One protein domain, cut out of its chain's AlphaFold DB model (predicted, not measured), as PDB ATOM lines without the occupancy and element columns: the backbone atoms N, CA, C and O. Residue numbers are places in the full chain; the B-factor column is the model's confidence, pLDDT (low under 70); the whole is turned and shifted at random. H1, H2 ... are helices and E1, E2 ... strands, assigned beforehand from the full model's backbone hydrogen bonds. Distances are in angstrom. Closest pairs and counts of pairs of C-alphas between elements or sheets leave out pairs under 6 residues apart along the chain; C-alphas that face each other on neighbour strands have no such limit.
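Overview. This is residues 3 to 129 of the 130 residues of an uncharacterized protein of Ooceraea biroi (UniProt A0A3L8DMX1). A small three-stranded sheet has H1 packed on it by residues 20 to 24, with the short helices H3 and H4 grazing the sheet, and long loops make much of the rest. One long unnamed stretch, residues 90 to 122, follows the sheet; its residues 98 to 103 stick out at one end of the model, and H5 stands free at the other. The printed part has 127 residues, with five named helices and three named strands in the order E1 E2 H1 H2 H3 H4 E3 H5, and the sheet, order E2 E1 E3, is antiparallel. The class is mixed, helices and strands, with 53 residues in named elements, under half. The whole is loose, with a radius of gyration of the C-alphas of 17.7 A, and elongated, spanning 63 by 33 by 31 A.

Arrangement. Start with E1, residues 3 to 9, the inner strand; it forms a hairpin with E2, residues 12 to 18, where N 7 and O 15 are 2.8 A apart. On its other side is E3, residues 83 to 89, antiparallel at 169 degrees, with N 86 and O 6 at 2.8 A. The sheet is twisted, its C-alphas up to 4.4 A off the best plane. H1, residues 20 to 31, is on the sheet at a height of 10.6 A and only just stands up from it, rising 41 degrees; its closest C-alphas to E1 are Ala 20 and Glu 4, 6.3 A apart. H2, residues 34 to 39, is not on the sheet and touches no helix. H3, residues 64 to 67, only grazes the sheet and touches H1, the closest C-alphas being Leu 67 and Phe 24 at 6.2 A. H4, residues 69 to 73, also only grazes the sheet, and touches H3 only at the corner, with C-alphas Ser 65 and Glu 72 at 4.3 A. H5, residues 123 to 127, is not on the sheet and touches no helix. In H1, H4 and H5 every O i to N i+4 pair is within hydrogen-bond range; H2 has 0 of 2, but 2 of 3 O i to N i+3 pairs, and H3 is too short for an i+4 pair.

Along the chain. Find C-alpha 3 at (-55.143, -11.342, 23.250); E1 runs from there 20.4 A to C-alpha 9. E2 spans 17.4 A, and E3 19.6 A. H1 begins at C-alpha 20, (-51.813, -14.223, 27.955), and is 15.8 A long; H2, H3 and H4 are shorter. H5 ends at C-alpha 127, (-29.001, -44.054, 10.969).

Size, cuts and confidence. The C-alphas of Glu 102 and Ile 124 are the two farthest apart, at 63.5 A. The printed part has no cut. The links H2 to H3 and E3 to H5 are long. Mean pLDDT of the printed part is 85.3; look for values under 70 at residues 47 to 54, 99 to 101 and 103.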
ATOM      1  N   ASP A   3     -53.860 -10.745  22.861       92.06
ATOM      2  CA  ASP A   3     -55.143 -11.342  23.250       92.06
ATOM      3  C   ASP A   3     -55.095 -12.867  23.192       92.06
ATOM      4  O   ASP A   3     -55.710 -13.527  24.027       92.06
ATOM      5  N   GLU A   4     -54.353 -13.434  22.241       94.69
ATOM      6  CA  GLU A   4     -54.171 -14.879  22.110       94.69
ATOM      7  C   GLU A   4     -52.709 -15.200  21.788       94.69
ATOM      8  O   GLU A   4     -52.069 -14.531  20.975       94.69
ATOM      9  N   ILE A   5     -52.201 -16.246  22.432       95.81
ATOM     10  CA  ILE A   5     -50.976 -16.945  22.053       95.81
ATOM     11  C   ILE A   5     -51.380 -18.380  21.766       95.81
ATOM     12  O   ILE A   5     -52.032 -19.012  22.600       95.81
ATOM     13  N   ARG A   6     -50.997 -18.889  20.600       97.44
ATOM     14  CA  ARG A   6     -51.284 -20.256  20.183       97.44
ATOM     15  C   ARG A   6     -50.037 -20.913  19.632       97.44
ATOM     16  O   ARG A   6     -49.281 -20.291  18.889       97.44
ATOM     17  N   TYR A   7     -49.829 -22.156  20.023       96.88
ATOM     18  CA  TYR A   7     -48.711 -22.964  19.596       96.88
ATOM     19  C   TYR A   7     -49.221 -24.185  18.848       96.88
ATOM     20  O   TYR A   7     -50.009 -24.972  19.374       96.88
ATOM     21  N   GLU A   8     -48.753 -24.320  17.614       97.12
ATOM     22  CA  GLU A   8     -49.146 -25.387  16.708       97.12
ATOM     23  C   GLU A   8     -47.942 -26.269  16.356       97.12
ATOM     24  O   GLU A   8     -46.805 -25.800  16.219       97.12
ATOM     25  N   LEU A   9     -48.206 -27.570  16.219       95.94
ATOM     26  CA  LEU A   9     -47.278 -28.556  15.675       95.94
ATOM     27  C   LEU A   9     -47.934 -29.234  14.477       95.94
ATOM     28  O   LEU A   9     -48.955 -29.895  14.647       95.94
ATOM     29  N   ASN A  10     -47.333 -29.118  13.290       95.12
ATOM     30  CA  ASN A  10     -47.876 -29.682  12.045       95.12
ATOM     31  C   ASN A  10     -49.350 -29.290  11.812       95.12
ATOM     32  O   ASN A  10     -50.193 -30.162  11.612       95.12
ATOM     33  N   ASP A  11     -49.655 -27.991  11.913       95.50
ATOM     34  CA  ASP A  11     -51.007 -27.425  11.768       95.50
ATOM     35  C   ASP A  11     -52.033 -27.917  12.825       95.50
ATOM     36  O   ASP A  11     -53.238 -27.687  12.697       95.50
ATOM     37  N   VAL A  12     -51.581 -28.593  13.892       96.19
ATOM     38  CA  VAL A  12     -52.420 -29.012  15.026       96.19
ATOM     39  C   VAL A  12     -52.217 -28.061  16.196       96.19
ATOM     40  O   VAL A  12     -51.093 -27.883  16.658       96.19
ATOM     41  N   ASP A  13     -53.311 -27.502  16.718       97.06
ATOM     42  CA  ASP A  13     -53.316 -26.703  17.949       97.06
ATOM     43  C   ASP A  13     -52.942 -27.573  19.155       97.06
ATOM     44  O   ASP A  13     -53.695 -28.465  19.555       97.06
ATOM     45  N   ILE A  14     -51.753 -27.329  19.703       96.75
ATOM     46  CA  ILE A  14     -51.214 -28.060  20.853       96.75
ATOM     47  C   ILE A  14     -51.529 -27.334  22.151       96.75
ATOM     48  O   ILE A  14     -51.812 -27.975  23.163       96.75
ATOM     49  N   ASP A  15     -51.432 -26.007  22.143       96.75
ATOM     50  CA  ASP A  15     -51.682 -25.192  23.321       96.75
ATOM     51  C   ASP A  15     -52.089 -23.773  22.931       96.75
ATOM     52  O   ASP A  15     -51.539 -23.163  22.009       96.75
ATOM     53  N   ARG A  16     -53.032 -23.219  23.689       96.19
ATOM     54  CA  ARG A  16     -53.614 -21.907  23.446       96.19
ATOM     55  C   ARG A  16     -53.923 -21.212  24.758       96.19
ATOM     56  O   ARG A  16     -54.603 -21.753  25.626       96.19
ATOM     57  N   ASN A  17     -53.516 -19.952  24.852       93.75
ATOM     58  CA  ASN A  17     -53.799 -19.103  25.998       93.75
ATOM     59  C   ASN A  17     -54.400 -17.768  25.552       93.75
ATOM     60  O   ASN A  17     -53.886 -17.111  24.646       93.75
ATOM     61  N   ARG A  18     -55.487 -17.360  26.214       92.81
ATOM     62  CA  ARG A  18     -56.130 -16.058  26.014       92.81
ATOM     63  C   ARG A  18     -55.790 -15.102  27.141       92.81
ATOM     64  O   ARG A  18     -55.612 -15.513  28.285       92.81
ATOM     65  N   ASN A  19     -55.756 -13.811  26.820       87.75
ATOM     66  CA  ASN A  19     -55.322 -12.753  27.730       87.75
ATOM     67  C   ASN A  19     -53.963 -13.094  28.348       87.75
ATOM     68  O   ASN A  19     -53.788 -12.987  29.564       87.75
ATOM     69  N   ALA A  20     -53.025 -13.549  27.509       85.19
ATOM     70  CA  ALA A  20     -51.813 -14.223  27.955       85.19
ATOM     71  C   ALA A  20     -51.073 -13.427  29.038       85.19
ATOM     72  O   ALA A  20     -50.679 -14.018  30.028       85.19
ATOM     73  N   GLY A  21     -50.990 -12.094  28.934       83.94
ATOM     74  CA  GLY A  21     -50.368 -11.253  29.968       83.94
ATOM     75  C   GLY A  21     -51.023 -11.349  31.356       83.94
ATOM     76  O   GLY A  21     -50.320 -11.473  32.358       83.94
ATOM     77  N   ILE A  22     -52.359 -11.346  31.434       85.25
ATOM     78  CA  ILE A  22     -53.115 -11.384  32.700       85.25
ATOM     79  C   ILE A  22     -53.079 -12.791  33.299       85.25
ATOM     80  O   ILE A  22     -52.667 -12.963  34.448       85.25
ATOM     81  N   THR A  23     -53.472 -13.796  32.512       88.00
ATOM     82  CA  THR A  23     -53.510 -15.207  32.933       88.00
ATOM     83  C   THR A  23     -52.151 -15.639  33.469       88.00
ATOM     84  O   THR A  23     -52.039 -16.290  34.508       88.00
ATOM     85  N   PHE A  24     -51.099 -15.220  32.776       86.12
ATOM     86  CA  PHE A  24     -49.741 -15.558  33.120       86.12
ATOM     87  C   PHE A  24     -49.236 -14.855  34.388       86.12
ATOM     88  O   PHE A  24     -48.643 -15.496  35.258       86.12
ATOM     89  N   THR A  25     -49.527 -13.560  34.530       86.56
ATOM     90  CA  THR A  25     -49.211 -12.801  35.749       86.56
ATOM     91  C   THR A  25     -49.846 -13.454  36.976       86.56
ATOM     92  O   THR A  25     -49.170 -13.654  37.984       86.56
ATOM     93  N   LEU A  26     -51.118 -13.859  36.879       89.69
ATOM     94  CA  LEU A  26     -51.822 -14.557  37.957       89.69
ATOM     95  C   LEU A  26     -51.193 -15.917  38.276       89.69
ATOM     96  O   LEU A  26     -50.920 -16.199  39.442       89.69
ATOM     97  N   LYS A  27     -50.920 -16.737  37.250       88.81
ATOM     98  CA  LYS A  27     -50.262 -18.044  37.406       88.81
ATOM     99  C   LYS A  27     -48.953 -17.893  38.174       88.81
ATOM    100  O   LYS A  27     -48.770 -18.530  39.206       88.81
ATOM    101  N   ASN A  28     -48.083 -17.002  37.713       87.50
ATOM    102  CA  ASN A  28     -46.797 -16.760  38.347       87.50
ATOM    103  C   ASN A  28     -46.899 -16.332  39.801       87.50
ATOM    104  O   ASN A  28     -46.114 -16.787  40.626       87.50
ATOM    105  N   TYR A  29     -47.826 -15.422  40.094       86.81
ATOM    106  CA  TYR A  29     -47.968 -14.872  41.433       86.81
ATOM    107  C   TYR A  29     -48.270 -15.973  42.456       86.81
ATOM    108  O   TYR A  29     -47.804 -15.911  43.589       86.81
ATOM    109  N   VAL A  30     -49.005 -17.009  42.037       89.56
ATOM    110  CA  VAL A  30     -49.374 -18.149  42.882       89.56
ATOM    111  C   VAL A  30     -48.338 -19.278  42.833       89.56
ATOM    112  O   VAL A  30     -48.131 -19.953  43.839       89.56
ATOM    113  N   SER A  31     -47.693 -19.519  41.686       88.75
ATOM    114  CA  SER A  31     -46.900 -20.738  41.459       88.75
ATOM    115  C   SER A  31     -45.382 -20.548  41.433       88.75
ATOM    116  O   SER A  31     -44.657 -21.545  41.387       88.75
ATOM    117  N   LEU A  32     -44.857 -19.317  41.395       87.06
ATOM    118  CA  LEU A  32     -43.410 -19.106  41.322       87.06
ATOM    119  C   LEU A  32     -42.727 -19.373  42.660       87.06
ATOM    120  O   LEU A  32     -43.050 -18.791  43.691       87.06
ATOM    121  N   THR A  33     -41.690 -20.204  42.614       88.25
ATOM    122  CA  THR A  33     -40.754 -20.353  43.725       88.25
ATOM    123  C   THR A  33     -39.815 -19.149  43.798       88.25
ATOM    124  O   THR A  33     -39.525 -18.504  42.785       88.25
ATOM    125  N   ALA A  34     -39.253 -18.884  44.981       83.94
ATOM    126  CA  ALA A  34     -38.283 -17.803  45.177       83.94
ATOM    127  C   ALA A  34     -37.068 -17.910  44.232       83.94
ATOM    128  O   ALA A  34     -36.597 -16.903  43.707       83.94
ATOM    129  N   SER A  35     -36.599 -19.134  43.958       83.31
ATOM    130  CA  SER A  35     -35.504 -19.382  43.014       83.31
ATOM    131  C   SER A  35     -35.875 -19.015  41.576       83.31
ATOM    132  O   SER A  35     -35.098 -18.350  40.893       83.31
ATOM    133  N   ARG A  36     -37.077 -19.393  41.118       81.88
ATOM    134  CA  ARG A  36     -37.550 -19.109  39.755       81.88
ATOM    135  C   ARG A  36     -37.857 -17.623  39.569       81.88
ATOM    136  O   ARG A  36     -37.587 -17.090  38.500       81.88
ATOM    137  N   ASN A  37     -38.319 -16.936  40.616       81.69
ATOM    138  CA  ASN A  37     -38.562 -15.491  40.611       81.69
ATOM    139  C   ASN A  37     -37.309 -14.688  40.213       81.69
ATOM    140  O   ASN A  37     -37.375 -13.823  39.345       81.69
ATOM    141  N   GLY A  38     -36.143 -15.030  40.776       80.00
ATOM    142  CA  GLY A  38     -34.876 -14.365  40.450       80.00
ATOM    143  C   GLY A  38     -34.401 -14.574  39.005       80.00
ATOM    144  O   GLY A  38     -33.660 -13.744  38.485       80.00
ATOM    145  N   MET A  39     -34.845 -15.646  38.340       83.19
ATOM    146  CA  MET A  39     -34.472 -15.972  36.954       83.19
ATOM    147  C   MET A  39     -35.313 -15.230  35.908       83.19
ATOM    148  O   MET A  39     -34.975 -15.242  34.726       83.19
ATOM    149  N   LEU A  40     -36.414 -14.595  36.316       86.75
ATOM    150  CA  LEU A  40     -37.419 -14.038  35.409       86.75
ATOM    151  C   LEU A  40     -37.308 -12.523  35.205       86.75
ATOM    152  O   LEU A  40     -38.154 -11.924  34.544       86.75
ATOM    153  N   LYS A  41     -36.232 -11.901  35.690       83.75
ATOM    154  CA  LYS A  41     -35.992 -10.460  35.525       83.75
ATOM    155  C   LYS A  41     -36.009 -10.021  34.059       83.75
ATOM    156  O   LYS A  41     -36.671  -9.052  33.709       83.75
ATOM    157  N   ASN A  42     -35.381 -10.808  33.180       84.06
ATOM    158  CA  ASN A  42     -35.358 -10.545  31.734       84.06
ATOM    159  C   ASN A  42     -36.733 -10.689  31.063       84.06
ATOM    160  O   ASN A  42     -36.927 -10.182  29.961       84.06
ATOM    161  N   ALA A  43     -37.689 -11.356  31.716       86.81
ATOM    162  CA  ALA A  43     -39.070 -11.465  31.257       86.81
ATOM    163  C   ALA A  43     -39.941 -10.282  31.723       86.81
ATOM    164  O   ALA A  43     -41.160 -10.337  31.590       86.81
ATOM    165  N   GLY A  44     -39.338  -9.239  32.309       81.50
ATOM    166  CA  GLY A  44     -40.066  -8.121  32.910       81.50
ATOM    167  C   GLY A  44     -40.676  -8.455  34.274       81.50
ATOM    168  O   GLY A  44     -41.475  -7.683  34.794       81.50
ATOM    169  N   TRP A  45     -40.302  -9.588  34.883       82.56
ATOM    170  CA  TRP A  45     -40.770 -10.005  36.209       82.56
ATOM    171  C   TRP A  45     -39.883  -9.436  37.335       82.56
ATOM    172  O   TRP A  45     -39.445 -10.145  38.238       82.56
ATOM    173  N   ASP A  46     -39.572  -8.141  37.251       74.00
ATOM    174  CA  ASP A  46     -38.883  -7.366  38.291       74.00
ATOM    175  C   ASP A  46     -39.487  -5.954  38.316       74.00
ATOM    176  O   ASP A  46     -39.121  -5.083  37.532       74.00
ATOM    177  N   ILE A  47     -40.486  -5.755  39.182       59.22
ATOM    178  CA  ILE A  47     -41.304  -4.529  39.241       59.22
ATOM    179  C   ILE A  47     -40.513  -3.348  39.834       59.22
ATOM    180  O   ILE A  47     -40.919  -2.199  39.689       59.22
ATOM    181  N   VAL A  48     -39.395  -3.612  40.519       59.34
ATOM    182  CA  VAL A  48     -38.718  -2.612  41.359       59.34
ATOM    183  C   VAL A  48     -37.601  -1.886  40.610       59.34
ATOM    184  O   VAL A  48     -37.392  -0.702  40.844       59.34
ATOM    185  N   ASN A  49     -36.903  -2.570  39.697       57.56
ATOM    186  CA  ASN A  49     -35.680  -2.063  39.061       57.56
ATOM    187  C   ASN A  49     -35.671  -2.260  37.538       57.56
ATOM    188  O   ASN A  49     -34.637  -2.608  36.964       57.56
ATOM    189  N   PHE A  50     -36.812  -2.107  36.863       59.94
ATOM    190  CA  PHE A  50     -36.831  -2.265  35.413       59.94
ATOM    191  C   PHE A  50     -36.174  -1.057  34.724       59.94
ATOM    192  O   PHE A  50     -36.779   0.004  34.600       59.94
ATOM    193  N   SER A  51     -34.931  -1.229  34.275       55.38
ATOM    194  CA  SER A  51     -34.177  -0.247  33.489       55.38
ATOM    195  C   SER A  51     -33.520  -0.939  32.293       55.38
ATOM    196  O   SER A  51     -32.321  -1.215  32.300       55.38
ATOM    197  N   ASN A  52     -34.310  -1.260  31.270       53.78
ATOM    198  CA  ASN A  52     -33.776  -1.798  30.022       53.78
ATOM    199  C   ASN A  52     -34.021  -0.793  28.902       53.78
ATOM    200  O   ASN A  52     -35.152  -0.689  28.441       53.78
ATOM    201  N   GLY A  53     -32.955  -0.140  28.435       56.44
ATOM    202  CA  GLY A  53     -32.935   0.574  27.156       56.44
ATOM    203  C   GLY A  53     -32.615   2.065  27.237       56.44
ATOM    204  O   GLY A  53     -32.522   2.653  28.312       56.44
ATOM    205  N   GLU A  54     -32.393   2.640  26.056       62.12
ATOM    206  CA  GLU A  54     -32.392   4.085  25.826       62.12
ATOM    207  C   GLU A  54     -33.801   4.646  26.074       62.12
ATOM    208  O   GLU A  54     -34.790   3.911  26.029       62.12
ATOM    209  N   GLU A  55     -33.901   5.942  26.359       72.88
ATOM    210  CA  GLU A  55     -35.161   6.618  26.681       72.88
ATOM    211  C   GLU A  55     -36.256   6.303  25.636       72.88
ATOM    212  O   GLU A  55     -36.150   6.683  24.475       72.88
ATOM    213  N   GLY A  56     -37.296   5.559  26.043       77.44
ATOM    214  CA  GLY A  56     -38.443   5.195  25.196       77.44
ATOM    215  C   GLY A  56     -38.406   3.804  24.540       77.44
ATOM    216  O   GLY A  56     -39.422   3.378  23.993       77.44
ATOM    217  N   HIS A  57     -37.303   3.053  24.636       84.38
ATOM    218  CA  HIS A  57     -37.213   1.688  24.101       84.38
ATOM    219  C   HIS A  57     -36.937   0.660  25.192       84.38
ATOM    220  O   HIS A  57     -36.185   0.912  26.124       84.38
ATOM    221  N   PHE A  58     -37.500  -0.538  25.046       84.69
ATOM    222  CA  PHE A  58     -37.245  -1.659  25.946       84.69
ATOM    223  C   PHE A  58     -37.214  -2.984  25.186       84.69
ATOM    224  O   PHE A  58     -37.739  -3.113  24.080       84.69
ATOM    225  N   ASN A  59     -36.612  -4.002  25.801       87.81
ATOM    226  CA  ASN A  59     -36.678  -5.375  25.321       87.81
ATOM    227  C   ASN A  59     -36.876  -6.357  26.480       87.81
ATOM    228  O   ASN A  59     -36.486  -6.099  27.623       87.81
ATOM    229  N   PHE A  60     -37.489  -7.494  26.149       87.19
ATOM    230  CA  PHE A  60     -37.747  -8.588  27.073       87.19
ATOM    231  C   PHE A  60     -37.461  -9.927  26.402       87.19
ATOM    232  O   PHE A  60     -37.613 -10.086  25.191       87.19
ATOM    233  N   CYS A  61     -37.121 -10.917  27.218       89.94
ATOM    234  CA  CYS A  61     -37.049 -12.313  26.823       89.94
ATOM    235  C   CYS A  61     -37.946 -13.125  27.757       89.94
ATOM    236  O   CYS A  61     -37.603 -13.357  28.918       89.94
ATOM    237  N   VAL A  62     -39.111 -13.532  27.250       90.94
ATOM    238  CA  VAL A  62     -40.106 -14.291  28.013       90.94
ATOM    239  C   VAL A  62     -39.976 -15.778  27.665       90.94
ATOM    240  O   VAL A  62     -40.159 -16.143  26.501       90.94
ATOM    241  N   PRO A  63     -39.665 -16.661  28.631       92.38
ATOM    242  CA  PRO A  63     -39.639 -18.101  28.387       92.38
ATOM    243  C   PRO A  63     -41.001 -18.613  27.904       92.38
ATOM    244  O   PRO A  63     -42.013 -18.327  28.528       92.38
ATOM    245  N   LEU A  64     -41.072 -19.446  26.863       92.62
ATOM    246  CA  LEU A  64     -42.370 -19.990  26.420       92.62
ATOM    247  C   LEU A  64     -43.054 -20.859  27.491       92.62
ATOM    248  O   LEU A  64     -44.276 -20.912  27.534       92.62
ATOM    249  N   SER A  65     -42.288 -21.462  28.407       90.75
ATOM    250  CA  SER A  65     -42.812 -22.204  29.567       90.75
ATOM    251  C   SER A  65     -43.540 -21.330  30.591       90.75
ATOM    252  O   SER A  65     -44.299 -21.844  31.411       90.75
ATOM    253  N   MET A  66     -43.328 -20.008  30.561       88.88
ATOM    254  CA  MET A  66     -44.194 -19.071  31.273       88.88
ATOM    255  C   MET A  66     -45.592 -19.080  30.633       88.88
ATOM    256  O   MET A  66     -46.596 -19.262  31.318       88.88
ATOM    257  N   LEU A  67     -45.642 -18.921  29.311       91.06
ATOM    258  CA  LEU A  67     -46.848 -18.569  28.560       91.06
ATOM    259  C   LEU A  67     -47.735 -19.773  28.206       91.06
ATOM    260  O   LEU A  67     -48.960 -19.638  28.166       91.06
ATOM    261  N   LEU A  68     -47.119 -20.931  27.962       93.00
ATOM    262  CA  LEU A  68     -47.750 -22.144  27.441       93.00
ATOM    263  C   LEU A  68     -47.452 -23.333  28.364       93.00
ATOM    264  O   LEU A  68     -46.299 -23.575  28.732       93.00
ATOM    265  N   GLY A  69     -48.490 -24.085  28.726       92.69
ATOM    266  CA  GLY A  69     -48.382 -25.298  29.536       92.69
ATOM    267  C   GLY A  69     -47.618 -26.411  28.820       92.69
ATOM    268  O   GLY A  69     -46.800 -27.090  29.440       92.69
ATOM    269  N   PHE A  70     -47.771 -26.538  27.496       93.44
ATOM    270  CA  PHE A  70     -46.982 -27.487  26.706       93.44
ATOM    271  C   PHE A  70     -45.477 -27.270  26.913       93.44
ATOM    272  O   PHE A  70     -44.746 -28.209  27.227       93.44
ATOM    273  N   CYS A  71     -45.019 -26.019  26.826       91.69
ATOM    274  CA  CYS A  71     -43.612 -25.670  27.012       91.69
ATOM    275  C   CYS A  71     -43.131 -25.807  28.467       91.69
ATOM    276  O   CYS A  71     -41.925 -25.797  28.706       91.69
ATOM    277  N   GLU A  72     -44.034 -25.905  29.443       90.44
ATOM    278  CA  GLU A  72     -43.685 -26.173  30.841       90.44
ATOM    279  C   GLU A  72     -43.544 -27.672  31.135       90.44
ATOM    280  O   GLU A  72     -42.676 -28.070  31.916       90.44
ATOM    281  N   ASN A  73     -44.385 -28.508  30.524       91.44
ATOM    282  CA  ASN A  73     -44.523 -29.909  30.916       91.44
ATOM    283  C   ASN A  73     -43.924 -30.908  29.924       91.44
ATOM    284  O   ASN A  73     -43.539 -32.002  30.342       91.44
ATOM    285  N   TYR A  74     -43.838 -30.572  28.637       92.94
ATOM    286  CA  TYR A  74     -43.345 -31.498  27.623       92.94
ATOM    287  C   TYR A  74     -41.827 -31.674  27.731       92.94
ATOM    288  O   TYR A  74     -41.064 -30.711  27.696       92.94
ATOM    289  N   ARG A  75     -41.385 -32.927  27.885       91.06
ATOM    290  CA  ARG A  75     -39.969 -33.288  28.098       91.06
ATOM    291  C   ARG A  75     -39.362 -34.111  26.965       91.06
ATOM    292  O   ARG A  75     -38.176 -34.421  27.017       91.06
ATOM    293  N   SER A  76     -40.166 -34.487  25.976       89.12
ATOM    294  CA  SER A  76     -39.722 -35.312  24.854       89.12
ATOM    295  C   SER A  76     -39.231 -34.436  23.700       89.12
ATOM    296  O   SER A  76     -39.517 -33.243  23.639       89.12
ATOM    297  N   VAL A  77     -38.487 -35.021  22.764       87.00
ATOM    298  CA  VAL A  77     -38.078 -34.327  21.537       87.00
ATOM    299  C   VAL A  77     -39.183 -34.482  20.495       87.00
ATOM    300  O   VAL A  77     -39.669 -35.589  20.271       87.00
ATOM    301  N   ALA A  78     -39.594 -33.383  19.862       88.31
ATOM    302  CA  ALA A  78     -40.433 -33.434  18.667       88.31
ATOM    303  C   ALA A  78     -39.529 -33.628  17.441       88.31
ATOM    304  O   ALA A  78     -38.602 -32.849  17.226       88.31
ATOM    305  N   ILE A  79     -39.768 -34.687  16.666       86.88
ATOM    306  CA  ILE A  79     -38.946 -35.048  15.504       86.88
ATOM    307  C   ILE A  79     -39.714 -34.692  14.241       86.88
ATOM    308  O   ILE A  79     -40.883 -35.049  14.117       86.88
ATOM    309  N   ASN A  80     -39.040 -34.020  13.303       85.62
ATOM    310  CA  ASN A  80     -39.600 -33.656  12.000       85.62
ATOM    311  C   ASN A  80     -40.961 -32.936  12.106       85.62
ATOM    312  O   ASN A  80     -41.888 -33.211  11.348       85.62
ATOM    313  N   ALA A  81     -41.090 -32.050  13.097       90.31
ATOM    314  CA  ALA A  81     -42.302 -31.282  13.330       90.31
ATOM    315  C   ALA A  81     -42.098 -29.829  12.897       90.31
ATOM    316  O   ALA A  81     -41.081 -29.206  13.214       90.31
ATOM    317  N   ARG A  82     -43.082 -29.276  12.192       94.00
ATOM    318  CA  ARG A  82     -43.178 -27.843  11.938       94.00
ATOM    319  C   ARG A  82     -43.767 -27.182  13.176       94.00
ATOM    320  O   ARG A  82     -44.879 -27.504  13.577       94.00
ATOM    321  N   HIS A  83     -42.997 -26.280  13.769       94.19
ATOM    322  CA  HIS A  83     -43.388 -25.514  14.943       94.19
ATOM    323  C   HIS A  83     -43.894 -24.137  14.518       94.19
ATOM    324  O   HIS A  83     -43.191 -23.429  13.792       94.19
ATOM    325  N   GLU A  84     -45.061 -23.730  15.010       96.44
ATOM    326  CA  GLU A  84     -45.627 -22.411  14.731       96.44
ATOM    327  C   GLU A  84     -46.096 -21.740  16.019       96.44
ATOM    328  O   GLU A  84     -46.784 -22.337  16.845       96.44
ATOM    329  N   LEU A  85     -45.695 -20.479  16.195       96.44
ATOM    330  CA  LEU A  85     -46.156 -19.627  17.282       96.44
ATOM    331  C   LEU A  85     -46.971 -18.485  16.689       96.44
ATOM    332  O   LEU A  85     -46.448 -17.638  15.965       96.44
ATOM    333  N   ILE A  86     -48.252 -18.461  17.023       96.56
ATOM    334  CA  ILE A  86     -49.218 -17.490  16.526       96.56
ATOM    335  C   ILE A  86     -49.536 -16.530  17.664       96.56
ATOM    336  O   ILE A  86     -49.946 -16.937  18.753       96.56
ATOM    337  N   LEU A  87     -49.341 -15.240  17.403       95.06
ATOM    338  CA  LEU A  87     -49.591 -14.160  18.349       95.06
ATOM    339  C   LEU A  87     -50.678 -13.253  17.784       95.06
ATOM    340  O   LEU A  87     -50.490 -12.625  16.742       95.06
ATOM    341  N   ILE A  88     -51.810 -13.161  18.476       94.69
ATOM    342  CA  ILE A  88     -52.895 -12.249  18.114       94.69
ATOM    343  C   ILE A  88     -52.785 -11.024  19.011       94.69
ATOM    344  O   ILE A  88     -52.993 -11.109  20.225       94.69
ATOM    345  N   ARG A  89     -52.424  -9.877  18.426       90.94
ATOM    346  CA  ARG A  89     -52.350  -8.604  19.152       90.94
ATOM    347  C   ARG A  89     -53.753  -8.147  19.554       90.94
ATOM    348  O   ARG A  89     -54.707  -8.308  18.797       90.94
ATOM    349  N   SER A  90     -53.853  -7.573  20.748       89.44
ATOM    350  CA  SER A  90     -55.076  -6.926  21.210       89.44
ATOM    351  C   SER A  90     -55.413  -5.693  20.378       89.44
ATOM    352  O   SER A  90     -54.542  -5.094  19.749       89.44
ATOM    353  N   ARG A  91     -56.687  -5.291  20.397       88.06
ATOM    354  CA  ARG A  91     -57.158  -4.093  19.679       88.06
ATOM    355  C   ARG A  91     -56.602  -2.788  20.254       88.06
ATOM    356  O   ARG A  91     -56.648  -1.774  19.571       88.06
ATOM    357  N   ASN A  92     -56.157  -2.803  21.509       84.56
ATOM    358  CA  ASN A  92     -55.550  -1.669  22.199       84.56
ATOM    359  C   ASN A  92     -54.516  -2.157  23.227       84.56
ATOM    360  O   ASN A  92     -54.453  -3.344  23.545       84.56
ATOM    361  N   ASP A  93     -53.727  -1.229  23.769       82.19
ATOM    362  CA  ASP A  93     -52.619  -1.538  24.681       82.19
ATOM    363  C   ASP A  93     -53.005  -1.481  26.171       82.19
ATOM    364  O   ASP A  93     -52.158  -1.620  27.059       82.19
ATOM    365  N   ASN A  94     -54.302  -1.367  26.478       78.56
ATOM    366  CA  ASN A  94     -54.797  -1.231  27.853       78.56
ATOM    367  C   ASN A  94     -54.448  -2.440  28.737       78.56
ATOM    368  O   ASN A  94     -54.342  -2.321  29.951       78.56
ATOM    369  N   ASN A  95     -54.254  -3.616  28.138       75.38
ATOM    370  CA  ASN A  95     -53.881  -4.850  28.833       75.38
ATOM    371  C   ASN A  95     -52.357  -5.048  28.984       75.38
ATOM    372  O   ASN A  95     -51.928  -6.126  29.395       75.38
ATOM    373  N   CYS A  96     -51.521  -4.072  28.615       76.25
ATOM    374  CA  CYS A  96     -50.069  -4.108  28.857       76.25
ATOM    375  C   CYS A  96     -49.503  -2.867  29.544       76.25
ATOM    376  O   CYS A  96     -48.318  -2.855  29.867       76.25
ATOM    377  N   LEU A  97     -50.325  -1.853  29.793       75.69
ATOM    378  CA  LEU A  97     -49.898  -0.604  30.402       75.69
ATOM    379  C   LEU A  97     -50.396  -0.519  31.841       75.69
ATOM    380  O   LEU A  97     -51.532  -0.871  32.154       75.69
ATOM    381  N   ARG A  98     -49.528  -0.030  32.725       70.00
ATOM    382  CA  ARG A  98     -49.872   0.336  34.097       70.00
ATOM    383  C   ARG A  98     -49.438   1.781  34.298       70.00
ATOM    384  O   ARG A  98     -48.250   2.044  34.427       70.00
ATOM    385  N   GLY A  99     -50.391   2.705  34.288       68.06
ATOM    386  CA  GLY A  99     -50.116   4.138  34.348       68.06
ATOM    387  C   GLY A  99     -51.395   4.963  34.333       68.06
ATOM    388  O   GLY A  99     -52.492   4.407  34.391       68.06
ATOM    389  N   ASP A 100     -51.236   6.282  34.280       67.56
ATOM    390  CA  ASP A 100     -52.351   7.218  34.178       67.56
ATOM    391  C   ASP A 100     -53.082   7.037  32.838       67.56
ATOM    392  O   ASP A 100     -52.466   7.061  31.768       67.56
ATOM    393  N   ALA A 101     -54.398   6.834  32.905       66.12
ATOM    394  CA  ALA A 101     -55.243   6.640  31.733       66.12
ATOM    395  C   ALA A 101     -55.279   7.886  30.830       66.12
ATOM    396  O   ALA A 101     -55.536   7.755  29.633       66.12
ATOM    397  N   GLU A 102     -54.995   9.072  31.378       70.44
ATOM    398  CA  GLU A 102     -54.955  10.325  30.619       70.44
ATOM    399  C   GLU A 102     -53.751  10.415  29.671       70.44
ATOM    400  O   GLU A 102     -53.838  11.073  28.638       70.44
ATOM    401  N   ILE A 103     -52.652   9.711  29.970       69.44
ATOM    402  CA  ILE A 103     -51.421   9.743  29.162       69.44
ATOM    403  C   ILE A 103     -51.597   8.991  27.832       69.44
ATOM    404  O   ILE A 103     -50.854   9.252  26.891       69.44
ATOM    405  N   GLN A 104     -52.574   8.075  27.749       70.44
ATOM    406  CA  GLN A 104     -52.829   7.194  26.598       70.44
ATOM    407  C   GLN A 104     -51.536   6.684  25.928       70.44
ATOM    408  O   GLN A 104     -51.300   6.967  24.754       70.44
ATOM    409  N   PRO A 105     -50.670   5.956  26.660       72.81
ATOM    410  CA  PRO A 105     -49.422   5.485  26.081       72.81
ATOM    411  C   PRO A 105     -49.704   4.523  24.920       72.81
ATOM    412  O   PRO A 105     -50.573   3.657  25.026       72.81
ATOM    413  N   GLU A 106     -48.934   4.638  23.843       78.50
ATOM    414  CA  GLU A 106     -48.954   3.699  22.721       78.50
ATOM    415  C   GLU A 106     -47.678   2.850  22.753       78.50
ATOM    416  O   GLU A 106     -46.582   3.371  22.966       78.50
ATOM    417  N   ILE A 107     -47.807   1.532  22.578       84.81
ATOM    418  CA  ILE A 107     -46.659   0.626  22.492       84.81
ATOM    419  C   ILE A 107     -46.469   0.211  21.039       84.81
ATOM    420  O   ILE A 107     -47.280  -0.516  20.465       84.81
ATOM    421  N   GLU A 108     -45.331   0.555  20.450       88.69
ATOM    422  CA  GLU A 108     -44.969   0.034  19.137       88.69
ATOM    423  C   GLU A 108     -44.226  -1.306  19.251       88.69
ATOM    424  O   GLU A 108     -43.289  -1.476  20.033       88.69
ATOM    425  N   LEU A 109     -44.647  -2.288  18.449       90.62
ATOM    426  CA  LEU A 109     -43.968  -3.577  18.337       90.62
ATOM    427  C   LEU A 109     -42.920  -3.505  17.228       90.62
ATOM    428  O   LEU A 109     -43.233  -3.750  16.067       90.62
ATOM    429  N   LEU A 110     -41.675  -3.208  17.594       92.69
ATOM    430  CA  LEU A 110     -40.588  -3.094  16.616       92.69
ATOM    431  C   LEU A 110     -40.132  -4.455  16.076       92.69
ATOM    432  O   LEU A 110     -39.863  -4.608  14.887       92.69
ATOM    433  N   SER A 111     -40.006  -5.457  16.948       93.50
ATOM    434  CA  SER A 111     -39.520  -6.785  16.569       93.50
ATOM    435  C   SER A 111     -40.027  -7.852  17.525       93.50
ATOM    436  O   SER A 111     -40.066  -7.653  18.739       93.50
ATOM    437  N   VAL A 112     -40.390  -9.007  16.968       93.25
ATOM    438  CA  VAL A 112     -40.764 -10.199  17.730       93.25
ATOM    439  C   VAL A 112     -39.958 -11.375  17.207       93.25
ATOM    440  O   VAL A 112     -39.957 -11.672  16.014       93.25
ATOM    441  N   GLN A 113     -39.271 -12.056  18.117       94.69
ATOM    442  CA  GLN A 113     -38.518 -13.266  17.825       94.69
ATOM    443  C   GLN A 113     -38.908 -14.348  18.821       94.69
ATOM    444  O   GLN A 113     -39.095 -14.081  20.007       94.69
ATOM    445  N   TRP A 114     -38.971 -15.582  18.340       93.69
ATOM    446  CA  TRP A 114     -39.149 -16.762  19.171       93.69
ATOM    447  C   TRP A 114     -38.018 -17.744  18.875       93.69
ATOM    448  O   TRP A 114     -37.418 -17.724  17.798       93.69
ATOM    449  N   ARG A 115     -37.661 -18.557  19.869       91.44
ATOM    450  CA  ARG A 115     -36.535 -19.490  19.781       91.44
ATOM    451  C   ARG A 115     -36.964 -20.838  20.336       91.44
ATOM    452  O   ARG A 115     -37.448 -20.905  21.464       91.44
ATOM    453  N   ILE A 116     -36.742 -21.893  19.559       89.56
ATOM    454  CA  ILE A 116     -36.900 -23.282  19.993       89.56
ATOM    455  C   ILE A 116     -35.525 -23.942  19.998       89.56
ATOM    456  O   ILE A 116     -34.813 -23.860  18.994       89.56
ATOM    457  N   PRO A 117     -35.123 -24.586  21.106       88.50
ATOM    458  CA  PRO A 117     -33.913 -25.394  21.129       88.50
ATOM    459  C   PRO A 117     -34.008 -26.531  20.107       88.50
ATOM    460  O   PRO A 117     -34.936 -27.335  20.151       88.50
ATOM    461  N   HIS A 118     -33.031 -26.610  19.208       86.88
ATOM    462  CA  HIS A 118     -32.929 -27.677  18.217       86.88
ATOM    463  C   HIS A 118     -31.787 -28.626  18.586       86.88
ATOM    464  O   HIS A 118     -30.671 -28.183  18.867       86.88
ATOM    465  N   VAL A 119     -32.054 -29.932  18.554       86.31
ATOM    466  CA  VAL A 119     -31.047 -30.976  18.776       86.31
ATOM    467  C   VAL A 119     -30.760 -31.657  17.446       86.31
ATOM    468  O   VAL A 119     -31.644 -32.266  16.851       86.31
ATOM    469  N   ALA A 120     -29.516 -31.563  16.981       85.06
ATOM    470  CA  ALA A 120     -29.055 -32.296  15.810       85.06
ATOM    471  C   ALA A 120     -28.413 -33.620  16.245       85.06
ATOM    472  O   ALA A 120     -27.550 -33.645  17.122       85.06
ATOM    473  N   LEU A 121     -28.828 -34.719  15.619       84.38
ATOM    474  CA  LEU A 121     -28.206 -36.026  15.816       84.38
ATOM    475  C   LEU A 121     -26.911 -36.130  15.004       84.38
ATOM    476  O   LEU A 121     -26.795 -35.543  13.927       84.38
ATOM    477  N   ASN A 122     -25.945 -36.901  15.504       88.62
ATOM    478  CA  ASN A 122     -24.792 -37.310  14.702       88.62
ATOM    479  C   ASN A 122     -25.209 -38.387  13.681       88.62
ATOM    480  O   ASN A 122     -26.278 -38.984  13.801       88.62
ATOM    481  N   GLU A 123     -24.366 -38.654  12.684       89.62
ATOM    482  CA  GLU A 123     -24.708 -39.582  11.594       89.62
ATOM    483  C   GLU A 123     -25.036 -41.004  12.081       89.62
ATOM    484  O   GLU A 123     -25.962 -41.631  11.575       89.62
ATOM    485  N   ILE A 124     -24.351 -41.487  13.125       91.31
ATOM    486  CA  ILE A 124     -24.604 -42.811  13.717       91.31
ATOM    487  C   ILE A 124     -26.014 -42.875  14.323       91.31
ATOM    488  O   ILE A 124     -26.762 -43.814  14.059       91.31
ATOM    489  N   ASN A 125     -26.403 -41.863  15.101       85.19
ATOM    490  CA  ASN A 125     -27.720 -41.815  15.731       85.19
ATOM    491  C   ASN A 125     -28.830 -41.524  14.716       85.19
ATOM    492  O   ASN A 125     -29.933 -42.025  14.890       85.19
ATOM    493  N   LYS A 126     -28.554 -40.761  13.646       83.62
ATOM    494  CA  LYS A 126     -29.506 -40.576  12.538       83.62
ATOM    495  C   LYS A 126     -29.837 -41.907  11.866       83.62
ATOM    496  O   LYS A 126     -31.010 -42.192  11.663       83.62
ATOM    497  N   LEU A 127     -28.821 -42.724  11.566       83.56
ATOM    498  CA  LEU A 127     -29.001 -44.054  10.969       83.56
ATOM    499  C   LEU A 127     -29.822 -44.990  11.863       83.56
ATOM    500  O   LEU A 127     -30.570 -45.808  11.349       83.56
ATOM    501  N   ALA A 128     -29.707 -44.854  13.186       83.50
ATOM    502  CA  ALA A 128     -30.476 -45.648  14.143       83.50
ATOM    503  C   ALA A 128     -31.957 -45.230  14.276       83.50
ATOM    504  O   ALA A 128     -32.711 -45.930  14.948       83.50
ATOM    505  N   MET A 129     -32.370 -44.093  13.697       76.69
ATOM    506  CA  MET A 129     -33.763 -43.607  13.713       76.69
ATOM    507  C   MET A 129     -34.497 -43.772  12.371       76.69
ATOM    508  O   MET A 129     -35.651 -43.349  12.272       76.69
TER     509      MET A 129